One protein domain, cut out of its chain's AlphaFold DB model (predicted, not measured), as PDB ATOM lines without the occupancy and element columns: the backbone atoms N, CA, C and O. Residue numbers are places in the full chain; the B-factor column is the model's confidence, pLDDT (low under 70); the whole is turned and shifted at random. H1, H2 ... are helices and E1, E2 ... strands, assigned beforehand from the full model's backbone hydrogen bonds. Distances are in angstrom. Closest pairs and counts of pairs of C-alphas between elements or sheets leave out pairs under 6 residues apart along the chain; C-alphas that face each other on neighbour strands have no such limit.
ATOM      1  N   GLU A   5      22.260   6.977 128.986       33.19
ATOM      2  CA  GLU A   5      20.819   6.836 129.290       33.19
ATOM      3  C   GLU A   5      20.602   6.212 130.678       33.19
ATOM      4  O   GLU A   5      19.648   6.554 131.362       33.19
ATOM      5  N   LYS A   6      21.519   5.348 131.146       35.59
ATOM      6  CA  LYS A   6      21.440   4.770 132.498       35.59
ATOM      7  C   LYS A   6      21.706   5.787 133.612       35.59
ATOM      8  O   LYS A   6      21.327   5.522 134.748       35.59
ATOM      9  N   VAL A   7      22.359   6.913 133.308       34.81
ATOM     10  CA  VAL A   7      22.602   8.010 134.262       34.81
ATOM     11  C   VAL A   7      21.737   9.246 133.995       34.81
ATOM     12  O   VAL A   7      21.949  10.253 134.661       34.81
ATOM     13  N   ASP A   8      20.752   9.181 133.083       40.28
ATOM     14  CA  ASP A   8      19.832  10.292 132.761       40.28
ATOM     15  C   ASP A   8      20.567  11.625 132.475       40.28
ATOM     16  O   ASP A   8      20.125  12.694 132.893       40.28
ATOM     17  N   LEU A   9      21.709  11.617 131.779       40.72
ATOM     18  CA  LEU A   9      22.430  12.863 131.439       40.72
ATOM     19  C   LEU A   9      21.972  13.488 130.117       40.72
ATOM     20  O   LEU A   9      22.129  14.685 129.894       40.72
ATOM     21  N   VAL A  10      21.395  12.670 129.245       43.91
ATOM     22  CA  VAL A  10      20.802  13.088 127.979       43.91
ATOM     23  C   VAL A  10      19.542  12.268 127.718       43.91
ATOM     24  O   VAL A  10      19.541  11.048 127.885       43.91
ATOM     25  N   LYS A  11      18.475  12.932 127.274       49.53
ATOM     26  CA  LYS A  11      17.228  12.331 126.814       49.53
ATOM     27  C   LYS A  11      17.175  12.367 125.295       49.53
ATOM     28  O   LYS A  11      17.166  13.424 124.667       49.53
ATOM     29  N   ARG A  12      17.104  11.186 124.690       52.59
ATOM     30  CA  ARG A  12      16.840  11.057 123.261       52.59
ATOM     31  C   ARG A  12      15.359  11.304 123.016       52.59
ATOM     32  O   ARG A  12      14.516  10.573 123.529       52.59
ATOM     33  N   GLU A  13      15.043  12.297 122.200       55.12
ATOM     34  CA  GLU A  13      13.686  12.498 121.708       55.12
ATOM     35  C   GLU A  13      13.665  12.327 120.192       55.12
ATOM     36  O   GLU A  13      14.465  12.892 119.445       55.12
ATOM     37  N   MET A  14      12.761  11.466 119.736       49.72
ATOM     38  CA  MET A  14      12.497  11.287 118.319       49.72
ATOM     39  C   MET A  14      11.729  12.511 117.831       49.72
ATOM     40  O   MET A  14      10.663  12.835 118.358       49.72
ATOM     41  N   HIS A  15      12.283  13.209 116.845       47.22
ATOM     42  CA  HIS A  15      11.671  14.418 116.321       47.22
ATOM     43  C   HIS A  15      10.361  14.062 115.595       47.22
ATOM     44  O   HIS A  15      10.359  13.388 114.563       47.22
ATOM     45  N   GLN A  16       9.220  14.503 116.142       43.59
ATOM     46  CA  GLN A  16       7.890  14.128 115.637       43.59
ATOM     47  C   GLN A  16       7.578  14.688 114.241       43.59
ATOM     48  O   GLN A  16       6.688  14.175 113.568       43.59
ATOM     49  N   LYS A  17       8.295  15.721 113.780       46.16
ATOM     50  CA  LYS A  17       7.983  16.393 112.510       46.16
ATOM     51  C   LYS A  17       8.405  15.592 111.275       46.16
ATOM     52  O   LYS A  17       7.839  15.793 110.205       46.16
ATOM     53  N   ASP A  18       9.383  14.697 111.407       46.88
ATOM     54  CA  ASP A  18       9.882  13.871 110.300       46.88
ATOM     55  C   ASP A  18       9.977  12.370 110.626       46.88
ATOM     56  O   ASP A  18      10.103  11.568 109.698       46.88
ATOM     57  N   GLY A  19       9.900  11.977 111.908       51.09
ATOM     58  CA  GLY A  19      10.065  10.593 112.369       51.09
ATOM     59  C   GLY A  19      11.446  10.001 112.062       51.09
ATOM     60  O   GLY A  19      11.590   8.782 112.014       51.09
ATOM     61  N   ARG A  20      12.433  10.849 111.742       59.12
ATOM     62  CA  ARG A  20      13.690  10.464 111.070       59.12
ATOM     63  C   ARG A  20      14.922  11.170 111.631       59.12
ATOM     64  O   ARG A  20      16.033  10.725 111.356       59.12
ATOM     65  N   SER A  21      14.728  12.226 112.415       48.53
ATOM     66  CA  SER A  21      15.787  12.929 113.135       48.53
ATOM     67  C   SER A  21      15.737  12.576 114.624       48.53
ATOM     68  O   SER A  21      14.661  12.407 115.208       48.53
ATOM     69  N   PHE A  22      16.906  12.466 115.252       54.75
ATOM     70  CA  PHE A  22      17.017  12.277 116.696       54.75
ATOM     71  C   PHE A  22      17.603  13.531 117.318       54.75
ATOM     72  O   PHE A  22      18.681  13.979 116.929       54.75
ATOM     73  N   VAL A  23      16.883  14.064 118.296       50.16
ATOM     74  CA  VAL A  23      17.363  15.134 119.158       50.16
ATOM     75  C   VAL A  23      17.986  14.490 120.382       50.16
ATOM     76  O   VAL A  23      17.370  13.627 121.017       50.16
ATOM     77  N   ILE A  24      19.197  14.912 120.723       52.75
ATOM     78  CA  ILE A  24      19.779  14.594 122.020       52.75
ATOM     79  C   ILE A  24      19.559  15.811 122.912       52.75
ATOM     80  O   ILE A  24      20.309  16.775 122.836       52.75
ATOM     81  N   LYS A  25      18.518  15.760 123.746       50.59
ATOM     82  CA  LYS A  25      18.305  16.757 124.795       50.59
ATOM     83  C   LYS A  25      19.236  16.442 125.949       50.59
ATOM     84  O   LYS A  25      19.373  15.278 126.307       50.59
ATOM     85  N   ILE A  26      19.844  17.441 126.567       51.75
ATOM     86  CA  ILE A  26      20.444  17.263 127.893       51.75
ATOM     87  C   ILE A  26      19.267  17.119 128.876       51.75
ATOM     88  O   ILE A  26      18.333  17.912 128.829       51.75
ATOM     89  N   SER A  27      19.212  16.048 129.670       39.75
ATOM     90  CA  SER A  27      18.088  15.801 130.599       39.75
ATOM     91  C   SER A  27      18.248  16.550 131.919       39.75
ATOM     92  O   SER A  27      19.332  17.029 132.222       39.75
ATOM     93  N   GLU A  28      17.199  16.567 132.748       39.69
ATOM     94  CA  GLU A  28      17.191  17.190 134.086       39.69
ATOM     95  C   GLU A  28      18.318  16.682 135.015       39.69
ATOM     96  O   GLU A  28      18.856  17.427 135.812       39.69
ATOM     97  N   LYS A  29      18.804  15.439 134.891       37.62
ATOM     98  CA  LYS A  29      20.014  14.995 135.626       37.62
ATOM     99  C   LYS A  29      21.325  15.460 134.982       37.62
ATOM    100  O   LYS A  29      22.345  15.531 135.666       37.62
ATOM    101  N   GLY A  30      21.296  15.844 133.708       36.62
ATOM    102  CA  GLY A  30      22.287  16.715 133.080       36.62
ATOM    103  C   GLY A  30      22.258  18.150 133.624       36.62
ATOM    104  O   GLY A  30      23.227  18.865 133.424       36.62
ATOM    105  N   GLU A  31      21.257  18.563 134.413       39.31
ATOM    106  CA  GLU A  31      21.330  19.791 135.235       39.31
ATOM    107  C   GLU A  31      22.293  19.644 136.426       39.31
ATOM    108  O   GLU A  31      22.577  20.616 137.118       39.31
ATOM    109  N   SER A  32      22.867  18.449 136.631       35.16
ATOM    110  CA  SER A  32      24.085  18.278 137.437       35.16
ATOM    111  C   SER A  32      25.352  18.742 136.695       35.16
ATOM    112  O   SER A  32      26.457  18.533 137.197       35.16
ATOM    113  N   LEU A  33      25.230  19.312 135.488       43.69
ATOM    114  CA  LEU A  33      26.276  20.149 134.903       43.69
ATOM    115  C   LEU A  33      26.474  21.330 135.842       43.69
ATOM    116  O   LEU A  33      25.510  21.948 136.300       43.69
ATOM    117  N   LYS A  34      27.726  21.635 136.169       43.31
ATOM    118  CA  LYS A  34      27.974  22.751 137.074       43.31
ATOM    119  C   LYS A  34      27.415  24.033 136.433       43.31
ATOM    120  O   LYS A  34      27.488  24.157 135.212       43.31
ATOM    121  N   PRO A  35      26.874  25.000 137.192       45.06
ATOM    122  CA  PRO A  35      26.350  26.250 136.631       45.06
ATOM    123  C   PRO A  35      27.362  27.008 135.757       45.06
ATOM    124  O   PRO A  35      26.979  27.809 134.912       45.06
ATOM    125  N   GLU A  36      28.663  26.768 135.943       50.25
ATOM    126  CA  GLU A  36      29.726  27.271 135.069       50.25
ATOM    127  C   GLU A  36      29.799  26.621 133.668       50.25
ATOM    128  O   GLU A  36      30.448  27.177 132.782       50.25
ATOM    129  N   GLU A  37      29.138  25.484 133.442       64.62
ATOM    130  CA  GLU A  37      29.148  24.706 132.193       64.62
ATOM    131  C   GLU A  37      27.921  24.981 131.305       64.62
ATOM    132  O   GLU A  37      27.926  24.626 130.122       64.62
ATOM    133  N   THR A  38      26.894  25.654 131.829       73.25
ATOM    134  CA  THR A  38      25.703  26.091 131.085       73.25
ATOM    135  C   THR A  38      25.569  27.612 131.125       73.25
ATOM    136  O   THR A  38      26.031  28.284 132.045       73.25
ATOM    137  N   CYS A  39      24.984  28.206 130.089       74.88
ATOM    138  CA  CYS A  39      24.744  29.644 130.041       74.88
ATOM    139  C   CYS A  39      23.382  29.909 129.404       74.88
ATOM    140  O   CYS A  39      23.079  29.385 128.336       74.88
ATOM    141  N   SER A  40      22.560  30.728 130.056       82.00
ATOM    142  CA  SER A  40      21.302  31.173 129.463       82.00
ATOM    143  C   SER A  40      21.549  32.237 128.396       82.00
ATOM    144  O   SER A  40      22.538  32.975 128.448       82.00
ATOM    145  N   TYR A  41      20.606  32.376 127.468       83.25
ATOM    146  CA  TYR A  41      20.624  33.393 126.424       83.25
ATOM    147  C   TYR A  41      20.809  34.798 127.001       83.25
ATOM    148  O   TYR A  41      21.642  35.557 126.512       83.25
ATOM    149  N   ASP A  42      20.097  35.135 128.078       84.06
ATOM    150  CA  ASP A  42      20.202  36.452 128.710       84.06
ATOM    151  C   ASP A  42      21.591  36.697 129.310       84.06
ATOM    152  O   ASP A  42      22.184  37.757 129.092       84.06
ATOM    153  N   ASN A  43      22.160  35.702 129.997       83.44
ATOM    154  CA  ASN A  43      23.506  35.804 130.559       83.44
ATOM    155  C   ASN A  43      24.569  35.924 129.461       83.44
ATOM    156  O   ASN A  43      25.500  36.729 129.571       83.44
ATOM    157  N   LEU A  44      24.421  35.150 128.386       85.62
ATOM    158  CA  LEU A  44      25.338  35.170 127.256       85.62
ATOM    159  C   LEU A  44      25.238  36.478 126.466       85.62
ATOM    160  O   LEU A  44      26.253  37.032 126.054       85.62
ATOM    161  N   LYS A  45      24.028  37.023 126.317       88.56
ATOM    162  CA  LYS A  45      23.778  38.322 125.687       88.56
ATOM    163  C   LYS A  45      24.423  39.463 126.469       88.56
ATOM    164  O   LYS A  45      25.019  40.348 125.860       88.56
ATOM    165  N   VAL A  46      24.334  39.450 127.802       86.88
ATOM    166  CA  VAL A  46      25.024  40.432 128.653       86.88
ATOM    167  C   VAL A  46      26.535  40.342 128.447       86.88
ATOM    168  O   VAL A  46      27.169  41.363 128.183       86.88
ATOM    169  N   TRP A  47      27.106  39.134 128.496       87.12
ATOM    170  CA  TRP A  47      28.531  38.925 128.233       87.12
ATOM    171  C   TRP A  47      28.941  39.422 126.837       87.12
ATOM    172  O   TRP A  47      29.911  40.169 126.725       87.12
ATOM    173  N   ALA A  48      28.175  39.084 125.796       88.00
ATOM    174  CA  ALA A  48      28.444  39.504 124.425       88.00
ATOM    175  C   ALA A  48      28.480  41.033 124.314       88.00
ATOM    176  O   ALA A  48      29.447  41.589 123.795       88.00
ATOM    177  N   ASN A  49      27.491  41.723 124.891       88.12
ATOM    178  CA  ASN A  49      27.439  43.184 124.875       88.12
ATOM    179  C   ASN A  49      28.675  43.812 125.540       88.12
ATOM    180  O   ASN A  49      29.225  44.773 125.005       88.12
ATOM    181  N   PHE A  50      29.159  43.254 126.660       86.31
ATOM    182  CA  PHE A  50      30.411  43.701 127.290       86.31
ATOM    183  C   PHE A  50      31.633  43.527 126.378       86.31
ATOM    184  O   PHE A  50      32.564  44.325 126.451       86.31
ATOM    185  N   GLN A  51      31.624  42.525 125.497       84.06
ATOM    186  CA  GLN A  51      32.661  42.315 124.483       84.06
ATOM    187  C   GLN A  51      32.434  43.144 123.207       84.06
ATOM    188  O   GLN A  51      33.131  42.934 122.222       84.06
ATOM    189  N   SER A  52      31.483  44.088 123.185       88.19
ATOM    190  CA  SER A  52      31.076  44.806 121.961       88.19
ATOM    191  C   SER A  52      30.587  43.859 120.856       88.19
ATOM    192  O   SER A  52      30.799  44.091 119.666       88.19
ATOM    193  N   LEU A  53      29.924  42.777 121.264       87.50
ATOM    194  CA  LEU A  53      29.312  41.777 120.404       87.50
ATOM    195  C   LEU A  53      27.806  41.736 120.630       87.50
ATOM    196  O   LEU A  53      27.304  41.969 121.725       87.50
ATOM    197  N   LYS A  54      27.080  41.362 119.588       90.00
ATOM    198  CA  LYS A  54      25.659  41.051 119.643       90.00
ATOM    199  C   LYS A  54      25.492  39.548 119.478       90.00
ATOM    200  O   LYS A  54      25.871  39.009 118.445       90.00
ATOM    201  N   LEU A  55      24.918  38.883 120.478       89.00
ATOM    202  CA  LEU A  55      24.550  37.470 120.380       89.00
ATOM    203  C   LEU A  55      23.420  37.296 119.357       89.00
ATOM    204  O   LEU A  55      22.386  37.969 119.445       89.00
ATOM    205  N   LEU A  56      23.614  36.395 118.399       87.50
ATOM    206  CA  LEU A  56      22.579  36.016 117.451       87.50
ATOM    207  C   LEU A  56      21.565  35.067 118.102       87.50
ATOM    208  O   LEU A  56      21.913  34.340 119.033       87.50
ATOM    209  N   PRO A  57      20.296  35.099 117.662       78.31
ATOM    210  CA  PRO A  57      19.289  34.183 118.171       78.31
ATOM    211  C   PRO A  57      19.673  32.730 117.896       78.31
ATOM    212  O   PRO A  57      20.191  32.418 116.826       78.31
ATOM    213  N   ASP A  58      19.344  31.881 118.858       71.62
ATOM    214  CA  ASP A  58      19.245  30.432 118.712       71.62
ATOM    215  C   ASP A  58      18.332  30.057 117.524       71.62
ATOM    216  O   ASP A  58      17.278  30.696 117.336       71.62
ATOM    217  N   ASP A  59      18.762  29.110 116.684       69.31
ATOM    218  CA  ASP A  59      18.050  28.761 115.453       69.31
ATOM    219  C   ASP A  59      16.770  27.992 115.820       69.31
ATOM    220  O   ASP A  59      16.818  26.997 116.532       69.31
ATOM    221  N   PRO A  60      15.577  28.389 115.334       66.00
ATOM    222  CA  PRO A  60      14.350  27.644 115.619       66.00
ATOM    223  C   PRO A  60      14.317  26.245 114.974       66.00
ATOM    224  O   PRO A  60      13.312  25.530 115.104       66.00
ATOM    225  N   ALA A  61      15.346  25.868 114.208       60.38
ATOM    226  CA  ALA A  61      15.499  24.553 113.622       60.38
ATOM    227  C   ALA A  61      15.269  23.460 114.674       60.38
ATOM    228  O   ALA A  61      15.772  23.489 115.787       60.38
ATOM    229  N   TYR A  62      14.456  22.471 114.301       57.09
ATOM    230  CA  TYR A  62      14.117  21.318 115.147       57.09
ATOM    231  C   TYR A  62      13.405  21.651 116.472       57.09
ATOM    232  O   TYR A  62      13.160  20.750 117.271       57.09
ATOM    233  N   GLY A  63      12.946  22.898 116.646       53.22
ATOM    234  CA  GLY A  63      12.020  23.295 117.710       53.22
ATOM    235  C   GLY A  63      12.634  23.318 119.106       53.22
ATOM    236  O   GLY A  63      11.894  23.261 120.089       53.22
ATOM    237  N   LEU A  64      13.959  23.378 119.190       55.19
ATOM    238  CA  LEU A  64      14.703  23.484 120.433       55.19
ATOM    239  C   LEU A  64      15.132  24.939 120.535       55.19
ATOM    240  O   LEU A  64      15.942  25.424 119.768       55.19
ATOM    241  N   LYS A  65      14.414  25.678 121.371       65.12
ATOM    242  CA  LYS A  65      14.754  27.048 121.730       65.12
ATOM    243  C   LYS A  65      14.438  27.195 123.200       65.12
ATOM    244  O   LYS A  65      13.433  27.799 123.581       65.12
ATOM    245  N   ASP A  66      15.235  26.528 124.017       67.50
ATOM    246  CA  ASP A  66      15.157  26.660 125.469       67.50
ATOM    247  C   ASP A  66      15.984  27.858 125.965       67.50
ATOM    248  O   ASP A  66      15.777  28.334 127.081       67.50
ATOM    249  N   GLY A  67      16.851  28.406 125.104       70.69
ATOM    250  CA  GLY A  67      17.727  29.518 125.435       70.69
ATOM    251  C   GLY A  67      18.807  29.125 126.436       70.69
ATOM    252  O   GLY A  67      19.283  29.995 127.167       70.69
ATOM    253  N   ILE A  68      19.189  27.850 126.498       78.62
ATOM    254  CA  ILE A  68      20.241  27.333 127.365       78.62
ATOM    255  C   ILE A  68      21.317  26.716 126.477       78.62
ATOM    256  O   ILE A  68      21.092  25.710 125.821       78.62
ATOM    257  N   CYS A  69      22.521  27.286 126.479       81.38
ATOM    258  CA  CYS A  69      23.655  26.665 125.805       81.38
ATOM    259  C   CYS A  69      24.550  25.926 126.795       81.38
ATOM    260  O   CYS A  69      24.753  26.360 127.935       81.38
ATOM    261  N   ARG A  70      25.214  24.875 126.317       83.00
ATOM    262  CA  ARG A  70      26.386  24.304 126.984       83.00
ATOM    263  C   ARG A  70      27.640  25.050 126.546       83.00
ATOM    264  O   ARG A  70      27.945  25.089 125.357       83.00
ATOM    265  N   SER A  71      28.381  25.618 127.493       84.00
ATOM    266  CA  SER A  71      29.649  26.297 127.202       84.00
ATOM    267  C   SER A  71      30.711  25.285 126.759       84.00
ATOM    268  O   SER A  71      30.772  24.174 127.284       84.00
ATOM    269  N   ILE A  72      31.561  25.668 125.805       85.81
ATOM    270  CA  ILE A  72      32.731  24.889 125.385       85.81
ATOM    271  C   ILE A  72      33.956  25.450 126.125       85.81
ATOM    272  O   ILE A  72      34.370  26.575 125.833       85.81
ATOM    273  N   PRO A  73      34.548  24.700 127.074       83.25
ATOM    274  CA  PRO A  73      35.720  25.151 127.821       83.25
ATOM    275  C   PRO A  73      36.960  25.319 126.937       83.25
ATOM    276  O   PRO A  73      37.046  24.745 125.852       83.25
ATOM    277  N   SER A  74      37.964  26.044 127.432       82.75
ATOM    278  CA  SER A  74      39.243  26.262 126.734       82.75
ATOM    279  C   SER A  74      40.006  24.971 126.417       82.75
ATOM    280  O   SER A  74      40.686  24.876 125.399       82.75
ATOM    281  N   GLU A  75      39.879  23.969 127.278       84.31
ATOM    282  CA  GLU A  75      40.431  22.622 127.139       84.31
ATOM    283  C   GLU A  75      39.652  21.757 126.132       84.31
ATOM    284  O   GLU A  75      40.121  20.691 125.729       84.31
ATOM    285  N   GLY A  76      38.492  22.237 125.684       87.19
ATOM    286  CA  GLY A  76      37.595  21.568 124.757       87.19
ATOM    287  C   GLY A  76      36.452  20.820 125.434       87.19
ATOM    288  O   GLY A  76      36.389  20.665 126.653       87.19
ATOM    289  N   LEU A  77      35.520  20.349 124.610       86.25
ATOM    290  CA  LEU A  77      34.337  19.613 125.038       86.25
ATOM    291  C   LEU A  77      34.252  18.278 124.300       86.25
ATOM    292  O   LEU A  77      34.261  18.254 123.070       86.25
ATOM    293  N   SER A  78      34.118  17.180 125.048       86.25
ATOM    294  CA  SER A  78      33.852  15.846 124.499       86.25
ATOM    295  C   SER A  78      32.434  15.385 124.824       86.25
ATOM    296  O   SER A  78      31.950  15.556 125.946       86.25
ATOM    297  N   PHE A  79      31.774  14.778 123.846       83.06
ATOM    298  CA  PHE A  79      30.509  14.070 124.010       83.06
ATOM    299  C   PHE A  79      30.387  12.981 122.942       83.06
ATOM    300  O   PHE A  79      31.210  12.879 122.034       83.06
ATOM    301  N   PHE A  80      29.361  12.138 123.032       82.06
ATOM    302  CA  PHE A  80      29.102  11.153 121.990       82.06
ATOM    303  C   PHE A  80      27.625  11.067 121.637       82.06
ATOM    304  O   PHE A  80      26.751  11.316 122.465       82.06
ATOM    305  N   LEU A  81      27.368  10.656 120.402       81.38
ATOM    306  CA  LEU A  81      26.047  10.348 119.871       81.38
ATOM    307  C   LEU A  81      25.988   8.854 119.545       81.38
ATOM    308  O   LEU A  81      27.017   8.216 119.303       81.38
ATOM    309  N   THR A  82      24.785   8.281 119.545       82.94
ATOM    310  CA  THR A  82      24.563   6.932 119.013       82.94
ATOM    311  C   THR A  82      23.670   6.998 117.785       82.94
ATOM    312  O   THR A  82      22.545   7.483 117.871       82.94
ATOM    313  N   ALA A  83      24.176   6.484 116.670       82.00
ATOM    314  CA  ALA A  83      23.467   6.283 115.419       82.00
ATOM    315  C   ALA A  83      23.146   4.795 115.208       82.00
ATOM    316  O   ALA A  83      23.701   3.920 115.874       82.00
ATOM    317  N   ASP A  84      22.232   4.506 114.283       84.19
ATOM    318  CA  ASP A  84      21.958   3.134 113.855       84.19
ATOM    319  C   ASP A  84      23.125   2.630 112.976       84.19
ATOM    320  O   ASP A  84      23.361   3.203 111.907       84.19
ATOM    321  N   PRO A  85      23.858   1.574 113.383       86.31
ATOM    322  CA  PRO A  85      25.003   1.053 112.627       86.31
ATOM    323  C   PRO A  85      24.611   0.423 111.277       86.31
ATOM    324  O   PRO A  85      25.471   0.112 110.448       86.31
ATOM    325  N   THR A  86      23.315   0.210 111.025       88.06
ATOM    326  CA  THR A  86      22.826  -0.282 109.732       88.06
ATOM    327  C   THR A  86      22.786   0.808 108.658       88.06
ATOM    328  O   THR A  86      22.730   0.476 107.472       88.06
ATOM    329  N   ILE A  87      22.886   2.092 109.032       86.38
ATOM    330  CA  ILE A  87      22.932   3.219 108.094       86.38
ATOM    331  C   ILE A  87      24.180   3.100 107.206       86.38
ATOM    332  O   ILE A  87      25.310   3.105 107.683       86.38
ATOM    333  N   LYS A  88      23.965   3.003 105.887       88.50
ATOM    334  CA  LYS A  88      25.030   2.933 104.866       88.50
ATOM    335  C   LYS A  88      25.254   4.249 104.117       88.50
ATOM    336  O   LYS A  88      26.110   4.307 103.243       88.50
ATOM    337  N   SER A  89      24.476   5.285 104.421       89.31
ATOM    338  CA  SER A  89      24.617   6.621 103.840       89.31
ATOM    339  C   SER A  89      25.405   7.552 104.758       89.31
ATOM    340  O   SER A  89      25.538   7.307 105.955       89.31
ATOM    341  N   THR A  90      25.904   8.654 104.194       92.19
ATOM    342  CA  THR A  90      26.492   9.741 104.979       92.19
ATOM    343  C   THR A  90      25.462  10.298 105.958       92.19
ATOM    344  O   THR A  90      24.366  10.702 105.566       92.19
ATOM    345  N   LEU A  91      25.850  10.353 107.226       91.56
ATOM    346  CA  LEU A  91      25.139  11.055 108.280       91.56
ATOM    347  C   LEU A  91      25.676  12.485 108.356       91.56
ATOM    348  O   LEU A  91      26.856  12.743 108.148       91.56
ATOM    349  N   TYR A  92      24.809  13.438 108.642       90.88
ATOM    350  CA  TYR A  92      25.164  14.825 108.876       90.88
ATOM    351  C   TYR A  92      24.883  15.157 110.331       90.88
ATOM    352  O   TYR A  92      23.734  15.131 110.766       90.88
ATOM    353  N   LEU A  93      25.952  15.450 111.063       90.19
ATOM    354  CA  LEU A  93      25.912  16.038 112.390       90.19
ATOM    355  C   LEU A  93      25.690  17.540 112.241       90.19
ATOM    356  O   LEU A  93      26.365  18.195 111.449       90.19
ATOM    357  N   TYR A  94      24.767  18.077 113.016       88.81
ATOM    358  CA  TYR A  94      24.487  19.495 113.090       88.81
ATOM    359  C   TYR A  94      24.821  19.983 114.493       88.81
ATOM    360  O   TYR A  94      24.392  19.387 115.482       88.81
ATOM    361  N   LEU A  95      25.621  21.041 114.552       88.38
ATOM    362  CA  LEU A  95      25.987  21.730 115.781       88.38
ATOM    363  C   LEU A  95      25.393  23.129 115.705       88.38
ATOM    364  O   LEU A  95      25.853  23.934 114.892       88.38
ATOM    365  N   ASP A  96      24.370  23.398 116.507       86.81
ATOM    366  CA  ASP A  96      23.875  24.755 116.670       86.81
ATOM    367  C   ASP A  96      24.757  25.473 117.688       86.81
ATOM    368  O   ASP A  96      24.778  25.140 118.873       86.81
ATOM    369  N   LEU A  97      25.575  26.397 117.198       88.12
ATOM    370  CA  LEU A  97      26.554  27.103 118.005       88.12
ATOM    371  C   LEU A  97      26.068  28.506 118.344       88.12
ATOM    372  O   LEU A  97      25.446  29.200 117.541       88.12
ATOM    373  N   THR A  98      26.489  28.994 119.504       87.88
ATOM    374  CA  THR A  98      26.393  30.416 119.820       87.88
ATOM    375  C   THR A  98      27.181  31.208 118.778       87.88
ATOM    376  O   THR A  98      28.388  31.011 118.612       87.88
ATOM    377  N   THR A  99      26.509  32.116 118.079       88.25
ATOM    378  CA  THR A  99      27.119  32.975 117.063       88.25
ATOM    379  C   THR A  99      26.906  34.439 117.417       88.25
ATOM    380  O   THR A  99      25.952  34.798 118.106       88.25
ATOM    381  N   TYR A 100      27.818  35.297 116.972       87.06
ATOM    382  CA  TYR A 100      27.823  36.711 117.333       87.06
ATOM    383  C   TYR A 100      27.944  37.601 116.091       87.06
ATOM    384  O   TYR A 100      28.310  37.145 115.010       87.06
ATOM    385  N   GLU A 101      27.679  38.889 116.261       87.38
ATOM    386  CA  GLU A 101      27.995  39.953 115.306       87.38
ATOM    387  C   GLU A 101      28.785  41.049 116.027       87.38
ATOM    388  O   GLU A 101      28.505  41.353 117.188       87.38
ATOM    389  N   SER A 102      29.757  41.670 115.359       85.31
ATOM    390  CA  SER A 102      30.471  42.819 115.928       85.31
ATOM    391  C   SER A 102      29.568  44.050 116.014       85.31
ATOM    392  O   SER A 102      28.892  44.407 115.048       85.31
ATOM    393  N   ILE A 103      29.622  44.761 117.140       84.56
ATOM    394  CA  ILE A 103      29.020  46.086 117.299       84.56
ATOM    395  C   ILE A 103      30.115  47.131 117.027       84.56
ATOM    396  O   ILE A 103      30.885  47.494 117.911       84.56
ATOM    397  N   GLY A 104      30.199  47.621 115.787       78.56
ATOM    398  CA  GLY A 104      31.158  48.660 115.381       78.56
ATOM    399  C   GLY A 104      32.454  48.126 114.753       78.56
ATOM    400  O   GLY A 104      32.469  47.043 114.163       78.56
ATOM    401  N   LYS A 105      33.541  48.917 114.816       70.12
ATOM    402  CA  LYS A 105      34.845  48.547 114.232       70.12
ATOM    403  C   LYS A 105      35.479  47.411 115.035       70.12
ATOM    404  O   LYS A 105      35.843  47.609 116.190       70.12
ATOM    405  N   ASN A 106      35.641  46.254 114.399       65.06
ATOM    406  CA  ASN A 106      36.173  45.070 115.055       65.06
ATOM    407  C   ASN A 106      37.711  45.062 115.110       65.06
ATOM    408  O   ASN A 106      38.375  45.192 114.082       65.06
ATOM    409  N   THR A 107      38.261  44.847 116.304       67.62
ATOM    410  CA  THR A 107      39.695  44.622 116.562       67.62
ATOM    411  C   THR A 107      39.974  43.243 117.170       67.62
ATOM    412  O   THR A 107      41.120  42.943 117.509       67.62
ATOM    413  N   GLN A 108      38.948  42.400 117.324       73.62
ATOM    414  CA  GLN A 108      39.082  41.082 117.937       73.62
ATOM    415  C   GLN A 108      39.786  40.096 117.008       73.62
ATOM    416  O   GLN A 108      39.634  40.127 115.784       73.62
ATOM    417  N   SER A 109      40.562  39.195 117.609       79.50
ATOM    418  CA  SER A 109      41.259  38.134 116.890       79.50
ATOM    419  C   SER A 109      40.279  37.094 116.357       79.50
ATOM    420  O   SER A 109      39.281  36.778 117.001       79.50
ATOM    421  N   ILE A 110      40.594  36.527 115.190       85.62
ATOM    422  CA  ILE A 110      39.831  35.425 114.596       85.62
ATOM    423  C   ILE A 110      39.777  34.254 115.583       85.62
ATOM    424  O   ILE A 110      40.818  33.766 116.035       85.62
ATOM    425  N   GLN A 111      38.569  33.774 115.869       87.94
ATOM    426  CA  GLN A 111      38.350  32.600 116.710       87.94
ATOM    427  C   GLN A 111      38.142  31.366 115.838       87.94
ATOM    428  O   GLN A 111      37.597  31.448 114.732       87.94
ATOM    429  N   LYS A 112      38.613  30.212 116.314       91.38
ATOM    430  CA  LYS A 112      38.515  28.946 115.581       91.38
ATOM    431  C   LYS A 112      38.043  27.840 116.508       91.38
ATOM    432  O   LYS A 112      38.594  27.679 117.593       91.38
ATOM    433  N   LEU A 113      37.089  27.047 116.038       92.62
ATOM    434  CA  LEU A 113      36.613  25.847 116.714       92.62
ATOM    435  C   LEU A 113      36.842  24.640 115.810       92.62
ATOM    436  O   LEU A 113      36.206  24.500 114.765       92.62
ATOM    437  N   SER A 114      37.766  23.764 116.193       94.81
ATOM    438  CA  SER A 114      38.000  22.513 115.475       94.81
ATOM    439  C   SER A 114      37.018  21.444 115.939       94.81
ATOM    440  O   SER A 114      36.925  21.159 117.134       94.81
ATOM    441  N   VAL A 115      36.336  20.815 114.984       95.44
ATOM    442  CA  VAL A 115      35.433  19.686 115.219       95.44
ATOM    443  C   VAL A 115      36.163  18.400 114.864       95.44
ATOM    444  O   VAL A 115      36.600  18.221 113.722       95.44
ATOM    445  N   LYS A 116      36.292  17.491 115.830       95.88
ATOM    446  CA  LYS A 116      36.849  16.153 115.622       95.88
ATOM    447  C   LYS A 116      35.770  15.099 115.796       95.88
ATOM    448  O   LYS A 116      34.996  15.175 116.744       95.88
ATOM    449  N   ILE A 117      35.767  14.106 114.913       94.00
ATOM    450  CA  ILE A 117      34.912  12.923 114.993       94.00
ATOM    451  C   ILE A 117      35.807  11.697 115.124       94.00
ATOM    452  O   ILE A 117      36.689  11.490 114.287       94.00
ATOM    453  N   ASN A 118      35.622  10.921 116.193       90.31
ATOM    454  CA  ASN A 118      36.411   9.722 116.500       90.31
ATOM    455  C   ASN A 118      37.928   9.971 116.355       90.31
ATOM    456  O   ASN A 118      38.657   9.241 115.685       90.31
ATOM    457  N   GLY A 119      38.385  11.090 116.929       90.56
ATOM    458  CA  GLY A 119      39.783  11.534 116.924       90.56
ATOM    459  C   GLY A 119      40.258  12.268 115.660       90.56
ATOM    460  O   GLY A 119      41.310  12.908 115.702       90.56
ATOM    461  N   LYS A 120      39.503  12.252 114.554       94.75
ATOM    462  CA  LYS A 120      39.890  12.894 113.282       94.75
ATOM    463  C   LYS A 120      39.261  14.274 113.135       94.75
ATOM    464  O   LYS A 120      38.056  14.415 113.301       94.75
ATOM    465  N   VAL A 121      40.048  15.291 112.779       95.50
ATOM    466  CA  VAL A 121      39.521  16.637 112.472       95.50
ATOM    467  C   VAL A 121      38.672  16.569 111.200       95.50
ATOM    468  O   VAL A 121      39.159  16.132 110.160       95.50
ATOM    469  N   LYS A 122      37.414  17.004 111.291       95.31
ATOM    470  CA  LYS A 122      36.456  17.026 110.176       95.31
ATOM    471  C   LYS A 122      36.236  18.416 109.613       95.31
ATOM    472  O   LYS A 122      36.055  18.553 108.412       95.31
ATOM    473  N   GLU A 123      36.238  19.416 110.483       94.88
ATOM    474  CA  GLU A 123      35.914  20.792 110.127       94.88
ATOM    475  C   GLU A 123      36.614  21.754 111.088       94.88
ATOM    476  O   GLU A 123      36.929  21.397 112.229       94.88
ATOM    477  N   THR A 124      36.864  22.981 110.638       93.94
ATOM    478  CA  THR A 124      37.260  24.081 111.524       93.94
ATOM    479  C   THR A 124      36.368  25.277 111.262       93.94
ATOM    480  O   THR A 124      36.459  25.931 110.227       93.94
ATOM    481  N   ILE A 125      35.521  25.579 112.236       92.31
ATOM    482  CA  ILE A 125      34.590  26.698 112.182       92.31
ATOM    483  C   ILE A 125      35.380  27.960 112.505       92.31
ATOM    484  O   ILE A 125      35.993  28.066 113.568       92.31
ATOM    485  N   ILE A 126      35.400  28.896 111.560       90.38
ATOM    486  CA  ILE A 126      36.118  30.163 111.679       90.38
ATOM    487  C   ILE A 126      35.106  31.258 111.973       90.38
ATOM    488  O   ILE A 126      34.130  31.426 111.244       90.38
ATOM    489  N   PHE A 127      35.377  32.014 113.025       86.81
ATOM    490  CA  PHE A 127      34.628  33.200 113.378       86.81
ATOM    491  C   PHE A 127      35.544  34.416 113.234       86.81
ATOM    492  O   PHE A 127      36.448  34.633 114.047       86.81
ATOM    493  N   ASP A 128      35.342  35.187 112.165       83.31
ATOM    494  CA  ASP A 128      36.156  36.363 111.834       83.31
ATOM    495  C   ASP A 128      35.439  37.700 112.092       83.31
ATOM    496  O   ASP A 128      35.973  38.748 111.735       83.31
ATOM    497  N   TYR A 129      34.268  37.668 112.753       77.12
ATOM    498  CA  TYR A 129      33.401  38.802 113.134       77.12
ATOM    499  C   TYR A 129      32.904  39.694 111.978       77.12
ATOM    500  O   TYR A 129      31.959  40.457 112.171       77.12
ATOM    501  N   ALA A 130      33.530  39.627 110.802       75.56
ATOM    502  CA  ALA A 130      33.094  40.265 109.567       75.56
ATOM    503  C   ALA A 130      32.051  39.404 108.849       75.56
ATOM    504  O   ALA A 130      31.170  39.922 108.164       75.56
ATOM    505  N   LYS A 131      32.144  38.084 109.022       75.56
ATOM    506  CA  LYS A 131      31.225  37.101 108.478       75.56
ATOM    507  C   LYS A 131      30.848  36.094 109.556       75.56
ATOM    508  O   LYS A 131      31.678  35.339 110.061       75.56
ATOM    509  N   THR A 132      29.559  36.039 109.858       75.06
ATOM    510  CA  THR A 132      29.003  34.995 110.716       75.06
ATOM    511  C   THR A 132      29.175  33.635 110.030       75.06
ATOM    512  O   THR A 132      28.841  33.506 108.842       75.06
ATOM    513  N   PRO A 133      29.699  32.608 110.724       82.44
ATOM    514  CA  PRO A 133      29.752  31.265 110.171       82.44
ATOM    515  C   PRO A 133      28.338  30.756 109.894       82.44
ATOM    516  O   PRO A 133      27.363  31.175 110.519       82.44
ATOM    517  N   LYS A 134      28.224  29.822 108.950       84.62
ATOM    518  CA  LYS A 134      26.954  29.137 108.723       84.62
ATOM    519  C   LYS A 134      26.583  28.351 109.982       84.62
ATOM    520  O   LYS A 134      27.379  27.532 110.437       84.62
ATOM    521  N   ASN A 135      25.375  28.580 110.477       85.38
ATOM    522  CA  ASN A 135      24.814  27.921 111.646       85.38
ATOM    523  C   ASN A 135      23.426  27.346 111.284       85.38
ATOM    524  O   ASN A 135      22.721  28.004 110.514       85.38
ATOM    525  N   PRO A 136      23.049  26.137 111.739       88.31
ATOM    526  CA  PRO A 136      23.891  25.128 112.385       88.31
ATOM    527  C   PRO A 136      25.070  24.676 111.509       88.31
ATOM    528  O   PRO A 136      24.961  24.569 110.279       88.31
ATOM    529  N   ALA A 137      26.212  24.392 112.136       89.69
ATOM    530  CA  ALA A 137      27.371  23.842 111.445       89.69
ATOM    531  C   ALA A 137      27.091  22.388 111.043       89.69
ATOM    532  O   ALA A 137      26.784  21.548 111.886       89.69
ATOM    533  N   LYS A 138      27.194  22.092 109.744       91.81
ATOM    534  CA  LYS A 138      26.861  20.786 109.156       91.81
ATOM    535  C   LYS A 138      28.130  19.979 108.888       91.81
ATOM    536  O   LYS A 138      28.880  20.310 107.974       91.81
ATOM    537  N   ILE A 139      28.326  18.897 109.632       94.06
ATOM    538  CA  ILE A 139      29.530  18.062 109.613       94.06
ATOM    539  C   ILE A 139      29.189  16.676 109.044       94.06
ATOM    540  O   ILE A 139      28.352  15.975 109.617       94.06
ATOM    541  N   PRO A 140      29.795  16.245 107.923       94.75
ATOM    542  CA  PRO A 140      29.564  14.911 107.382       94.75
ATOM    543  C   PRO A 140      30.274  13.848 108.224       94.75
ATOM    544  O   PRO A 140      31.458  13.976 108.535       94.75
ATOM    545  N   VAL A 141      29.567  12.768 108.523       93.50
ATOM    546  CA  VAL A 141      30.060  11.573 109.200       93.50
ATOM    547  C   VAL A 141      29.777  10.377 108.291       93.50
ATOM    548  O   VAL A 141      28.625  10.079 107.970       93.50
ATOM    549  N   PHE A 142      30.832   9.716 107.831       94.00
ATOM    550  CA  PHE A 142      30.735   8.581 106.919       94.00
ATOM    551  C   PHE A 142      30.515   7.268 107.687       94.00
ATOM    552  O   PHE A 142      30.987   7.162 108.820       94.00
ATOM    553  N   PRO A 143      29.828   6.263 107.109       92.06
ATOM    554  CA  PRO A 143      29.546   4.984 107.775       92.06
ATOM    555  C   PRO A 143      30.766   4.294 108.394       92.06
ATOM    556  O   PRO A 143      30.670   3.684 109.456       92.06
ATOM    557  N   GLU A 144      31.934   4.418 107.764       92.94
ATOM    558  CA  GLU A 144      33.190   3.827 108.237       92.94
ATOM    559  C   GLU A 144      33.706   4.503 109.514       92.94
ATOM    560  O   GLU A 144      34.550   3.950 110.218       92.94
ATOM    561  N   GLU A 145      33.214   5.706 109.814       90.06
ATOM    562  CA  GLU A 145      33.553   6.440 111.022       90.06
ATOM    563  C   GLU A 145      32.713   5.980 112.215       90.06
ATOM    564  O   GLU A 145      33.147   6.225 113.326       90.06
ATOM    565  N   PHE A 146      31.582   5.285 112.041       87.38
ATOM    566  CA  PHE A 146      30.735   4.797 113.147       87.38
ATOM    567  C   PHE A 146      30.330   3.320 112.986       87.38
ATOM    568  O   PHE A 146      29.143   2.991 113.014       87.38
ATOM    569  N   PRO A 147      31.287   2.386 112.852       87.69
ATOM    570  CA  PRO A 147      30.980   0.985 112.551       87.69
ATOM    571  C   PRO A 147      30.121   0.290 113.623       87.69
ATOM    572  O   PRO A 147      29.385  -0.645 113.319       87.69
ATOM    573  N   ASP A 148      30.196   0.749 114.873       88.00
ATOM    574  CA  ASP A 148      29.430   0.268 116.027       88.00
ATOM    575  C   ASP A 148      28.250   1.192 116.396       88.00
ATOM    576  O   ASP A 148      27.591   1.004 117.421       88.00
ATOM    577  N   GLY A 149      27.987   2.206 115.566       82.94
ATOM    578  CA  GLY A 149      26.983   3.235 115.807       82.94
ATOM    579  C   GLY A 149      27.429   4.328 116.780       82.94
ATOM    580  O   GLY A 149      26.638   5.226 117.062       82.94
ATOM    581  N   ARG A 150      28.663   4.311 117.306       86.69
ATOM    582  CA  ARG A 150      29.159   5.352 118.216       86.69
ATOM    583  C   ARG A 150      29.884   6.460 117.450       86.69
ATOM    584  O   ARG A 150      30.830   6.220 116.705       86.69
ATOM    585  N   ILE A 151      29.462   7.699 117.688       85.94
ATOM    586  CA  ILE A 151      30.091   8.903 117.135       85.94
ATOM    587  C   ILE A 151      30.621   9.722 118.308       85.94
ATOM    588  O   ILE A 151      29.845  10.379 118.998       85.94
ATOM    589  N   GLU A 152      31.925   9.663 118.571       88.19
ATOM    590  CA  GLU A 152      32.592  10.550 119.525       88.19
ATOM    591  C   GLU A 152      32.878  11.893 118.860       88.19
ATOM    592  O   GLU A 152      33.497  11.949 117.796       88.19
ATOM    593  N   VAL A 153      32.434  12.976 119.492       88.88
ATOM    594  CA  VAL A 153      32.632  14.345 119.029       88.88
ATOM    595  C   VAL A 153      33.504  15.072 120.038       88.88
ATOM    596  O   VAL A 153      33.197  15.101 121.229       88.88
ATOM    597  N   PHE A 154      34.571  15.699 119.554       91.25
ATOM    598  CA  PHE A 154      35.401  16.590 120.353       91.25
ATOM    599  C   PHE A 154      35.484  17.966 119.704       91.25
ATOM    600  O   PHE A 154      35.880  18.095 118.542       91.25
ATOM    601  N   LEU A 155      35.130  18.993 120.468       91.94
ATOM    602  CA  LEU A 155      35.187  20.389 120.062       91.94
ATOM    603  C   LEU A 155      36.364  21.058 120.759       91.94
ATOM    604  O   LEU A 155      36.431  21.079 121.984       91.94
ATOM    605  N   SER A 156      37.288  21.595 119.972       91.94
ATOM    606  CA  SER A 156      38.522  22.200 120.466       91.94
ATOM    607  C   SER A 156      38.564  23.667 120.055       91.94
ATOM    608  O   SER A 156      38.783  23.943 118.868       91.94
ATOM    609  N   PRO A 157      38.357  24.615 120.980       90.81
ATOM    610  CA  PRO A 157      38.594  26.015 120.678       90.81
ATOM    611  C   PRO A 157      40.097  26.270 120.514       90.81
ATOM    612  O   PRO A 157      40.934  25.522 121.028       90.81
ATOM    613  N   ASN A 158      40.468  27.315 119.775       87.25
ATOM    614  CA  ASN A 158      41.850  27.778 119.768       87.25
ATOM    615  C   ASN A 158      42.180  28.492 121.086       87.25
ATOM    616  O   ASN A 158      41.322  29.126 121.687       87.25
ATOM    617  N   TYR A 159      43.446  28.447 121.509       67.69
ATOM    618  CA  TYR A 159      43.902  29.007 122.793       67.69
ATOM    619  C   TYR A 159      43.600  30.503 123.004       67.69
ATOM    620  O   TYR A 159      43.636  30.974 124.137       67.69
ATOM    621  N   SER A 160      43.314  31.266 121.940       63.88
ATOM    622  CA  SER A 160      42.899  32.670 122.058       63.88
ATOM    623  C   SER A 160      41.429  32.846 122.446       63.88
ATOM    624  O   SER A 160      41.049  33.940 122.857       63.88
ATOM    625  N   SER A 161      40.604  31.806 122.299       61.31
ATOM    626  CA  SER A 161      39.231  31.769 122.797       61.31
ATOM    627  C   SER A 161      39.260  31.309 124.255       61.31
ATOM    628  O   SER A 161      39.381  30.117 124.530       61.31
ATOM    629  N   VAL A 162      39.150  32.235 125.205       53.06
ATOM    630  CA  VAL A 162      39.037  31.895 126.633       53.06
ATOM    631  C   VAL A 162      37.607  32.170 127.105       53.06
ATOM    632  O   VAL A 162      37.091  33.271 126.917       53.06
ATOM    633  N   GLY A 163      36.966  31.188 127.746       58.94
ATOM    634  CA  GLY A 163      35.675  31.358 128.428       58.94
ATOM    635  C   GLY A 163      34.424  31.235 127.542       58.94
ATOM    636  O   GLY A 163      34.407  30.488 126.569       58.94
ATOM    637  N   ARG A 164      33.362  31.975 127.909       65.50
ATOM    638  CA  ARG A 164      31.963  31.869 127.418       65.50
ATOM    639  C   ARG A 164      31.733  32.230 125.938       65.50
ATOM    640  O   ARG A 164      30.586  32.354 125.532       65.50
ATOM    641  N   PHE A 165      32.784  32.417 125.135       78.31
ATOM    642  CA  PHE A 165      32.630  32.730 123.710       78.31
ATOM    643  C   PHE A 165      31.961  31.573 122.967       78.31
ATOM    644  O   PHE A 165      31.022  31.785 122.209       78.31
ATOM    645  N   TRP A 166      32.420  30.344 123.189       84.00
ATOM    646  CA  TRP A 166      31.860  29.181 122.518       84.00
ATOM    647  C   TRP A 166      30.797  28.516 123.389       84.00
ATOM    648  O   TRP A 166      31.069  28.123 124.523       84.00
ATOM    649  N   GLY A 167      29.609  28.334 122.830       86.12
ATOM    650  CA  GLY A 167      28.554  27.504 123.380       86.12
ATOM    651  C   GLY A 167      27.837  26.725 122.283       86.12
ATOM    652  O   GLY A 167      27.921  27.062 121.100       86.12
ATOM    653  N   ILE A 168      27.150  25.668 122.692       85.88
ATOM    654  CA  ILE A 168      26.280  24.859 121.844       85.88
ATOM    655  C   ILE A 168      24.864  25.038 122.364       85.88
ATOM    656  O   ILE A 168      24.629  24.721 123.530       85.88
ATOM    657  N   TRP A 169      23.965  25.544 121.527       85.06
ATOM    658  CA  TRP A 169      22.532  25.500 121.797       85.06
ATOM    659  C   TRP A 169      22.068  24.046 121.716       85.06
ATOM    660  O   TRP A 169      21.710  23.458 122.729       85.06
ATOM    661  N   ASP A 170      22.273  23.411 120.556       81.19
ATOM    662  CA  ASP A 170      21.778  22.063 120.286       81.19
ATOM    663  C   ASP A 170      22.716  21.196 119.443       81.19
ATOM    664  O   ASP A 170      23.541  21.664 118.650       81.19
ATOM    665  N   VAL A 171      22.548  19.877 119.586       83.50
ATOM    666  CA  VAL A 171      23.215  18.868 118.757       83.50
ATOM    667  C   VAL A 171      22.219  17.826 118.267       83.50
ATOM    668  O   VAL A 171      21.510  17.191 119.049       83.50
ATOM    669  N   PHE A 172      22.226  17.571 116.962       81.88
ATOM    670  CA  PHE A 172      21.405  16.527 116.351       81.88
ATOM    671  C   PHE A 172      22.059  15.972 115.086       81.88
ATOM    672  O   PHE A 172      23.043  16.509 114.577       81.88
ATOM    673  N   TYR A 173      21.512  14.880 114.553       84.69
ATOM    674  CA  TYR A 173      21.949  14.342 113.270       84.69
ATOM    675  C   TYR A 173      20.786  13.933 112.360       84.69
ATOM    676  O   TYR A 173      19.714  13.554 112.833       84.69
ATOM    677  N   SER A 174      21.032  13.961 111.047       85.06
ATOM    678  CA  SER A 174      20.153  13.422 109.994       85.06
ATOM    679  C   SER A 174      20.972  12.598 108.997       85.06
ATOM    680  O   SER A 174      22.144  12.879 108.784       85.06
ATOM    681  N   TYR A 175      20.378  11.591 108.363       76.81
ATOM    682  CA  TYR A 175      21.034  10.718 107.372       76.81
ATOM    683  C   TYR A 175      20.270  10.649 106.035       76.81
ATOM    684  O   TYR A 175      20.474   9.728 105.237       76.81
TER     685      TYR A 175
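Overview. This is residues 5 to 175 of the 176 residues of an uncharacterized protein of Leptospiraceae bacterium (UniProt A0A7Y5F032). Two strongly twisted sheets lie face to face as a sandwich, E3 E5 E13 E7 E11 in one and E6 E12 E9 E10 in the other, with the hairpin E1 and E2 beside the first sheet, meeting it at E13. At one end of the long axis E7 runs on into E8, which pairs with E4 in a small two-stranded sheet, and helix H2 packs on that pair. The printed part has 171 residues, with named elements in the order E1 E2 H1 E3 H2 E4 E5 E6 E7 E8 E9 E10 E11 E12 E13. The neighbour strands in the three sheets are antiparallel, and the class is mostly strand. The whole is compact, with a radius of gyration of the C-alphas of 16.1 A, yet elongated in outline, spanning 50 by 31 by 30 A.

Along the chain. E1, residues 10 to 14, begins at C-alpha 10 at (20.802, 13.088, 127.979), and E2 is residues 22 to 26. Helix H1, residues 28 to 32, comes before strand E3, residues 38 to 40. Helix H2, residues 41 to 50, is 14.2 A long and ends at C-alpha 50 at (30.411, 43.701, 127.290). E4 is residues 53 to 55, E5 residues 68 to 71, and E6 residues 77 to 82, 17.1 A long. E7, residues 91 to 97, is 18.8 A long, and E8 is residues 100 to 102. E9, residues 111 to 117, is 20.0 A long and E10, residues 120 to 127, is 21.0 A long. E11 is residues 137 to 141, and E12, residues 150 to 157, is 22.8 A long. E13, residues 167 to 174, is 21.2 A long and ends at C-alpha 174 at (20.153, 13.422, 109.994).

Arrangement. The hairpin E1 and E2 is antiparallel, with N 11 and O 25 at 2.7 A. E2 and E13 meet only at a point, where C-alphas 23 and 172 face each other at 5.1 A. H1 is on neither sheet of the sandwich; its closest C-alpha to E1 is that of Gly 30, 6.4 A from that of Val 10. In the sheet E3 E5 E13 E7 E11, E3 and E5 are antiparallel neighbours, with N 39 and O 69 within hydrogen-bond range at 2.8 A. The pairing is staggered: E5 pairs with E3 over residues 68 to 70 and with E13 over residues 70 to 71, where N 168 and O 70 are 2.8 A apart. E13 and E7 have N 92 and O 174 at 2.7 A, and E7 and E11 have N 141 and O 91 at 2.7 A. H2 is on this sheet, over E3 and E5, at a height over the sheet of 11.2 A, and stands up from it at 46 degrees. The closest C-alphas of H2 and E4 are those of Lys 45 and Leu 55, 5.4 A apart. E4 and E8 have N 54 and O 101 at 2.8 A. In the other sheet, E6 and E12 have N 153 and O 79 at 2.8 A, E12 and E9 have N 116 and O 154 at 2.8 A, and the hairpin E9 and E10 has N 117 and O 120 at 2.8 A. Between the sheets of the sandwich, the closest C-alphas of E10 and E11 are those of Glu 123 and Ile 139, 7.0 A apart. In H2 every O i to N i+4 pair is within hydrogen-bond range; in H1 it is 0 of 1, with 2 of 2 O i to N i+3 pairs within range.

Size, cuts and confidence. The two C-alphas farthest apart, those of Thr 86 and Lys 105, are 50.5 A apart. The printed part has no cut. The link E4 to E5, residues 56 to 67, is long. The mean pLDDT of the printed part is 76.2, and residues 5 to 37, 59 to 66, 106 to 107 and 159 to 164 are under 70.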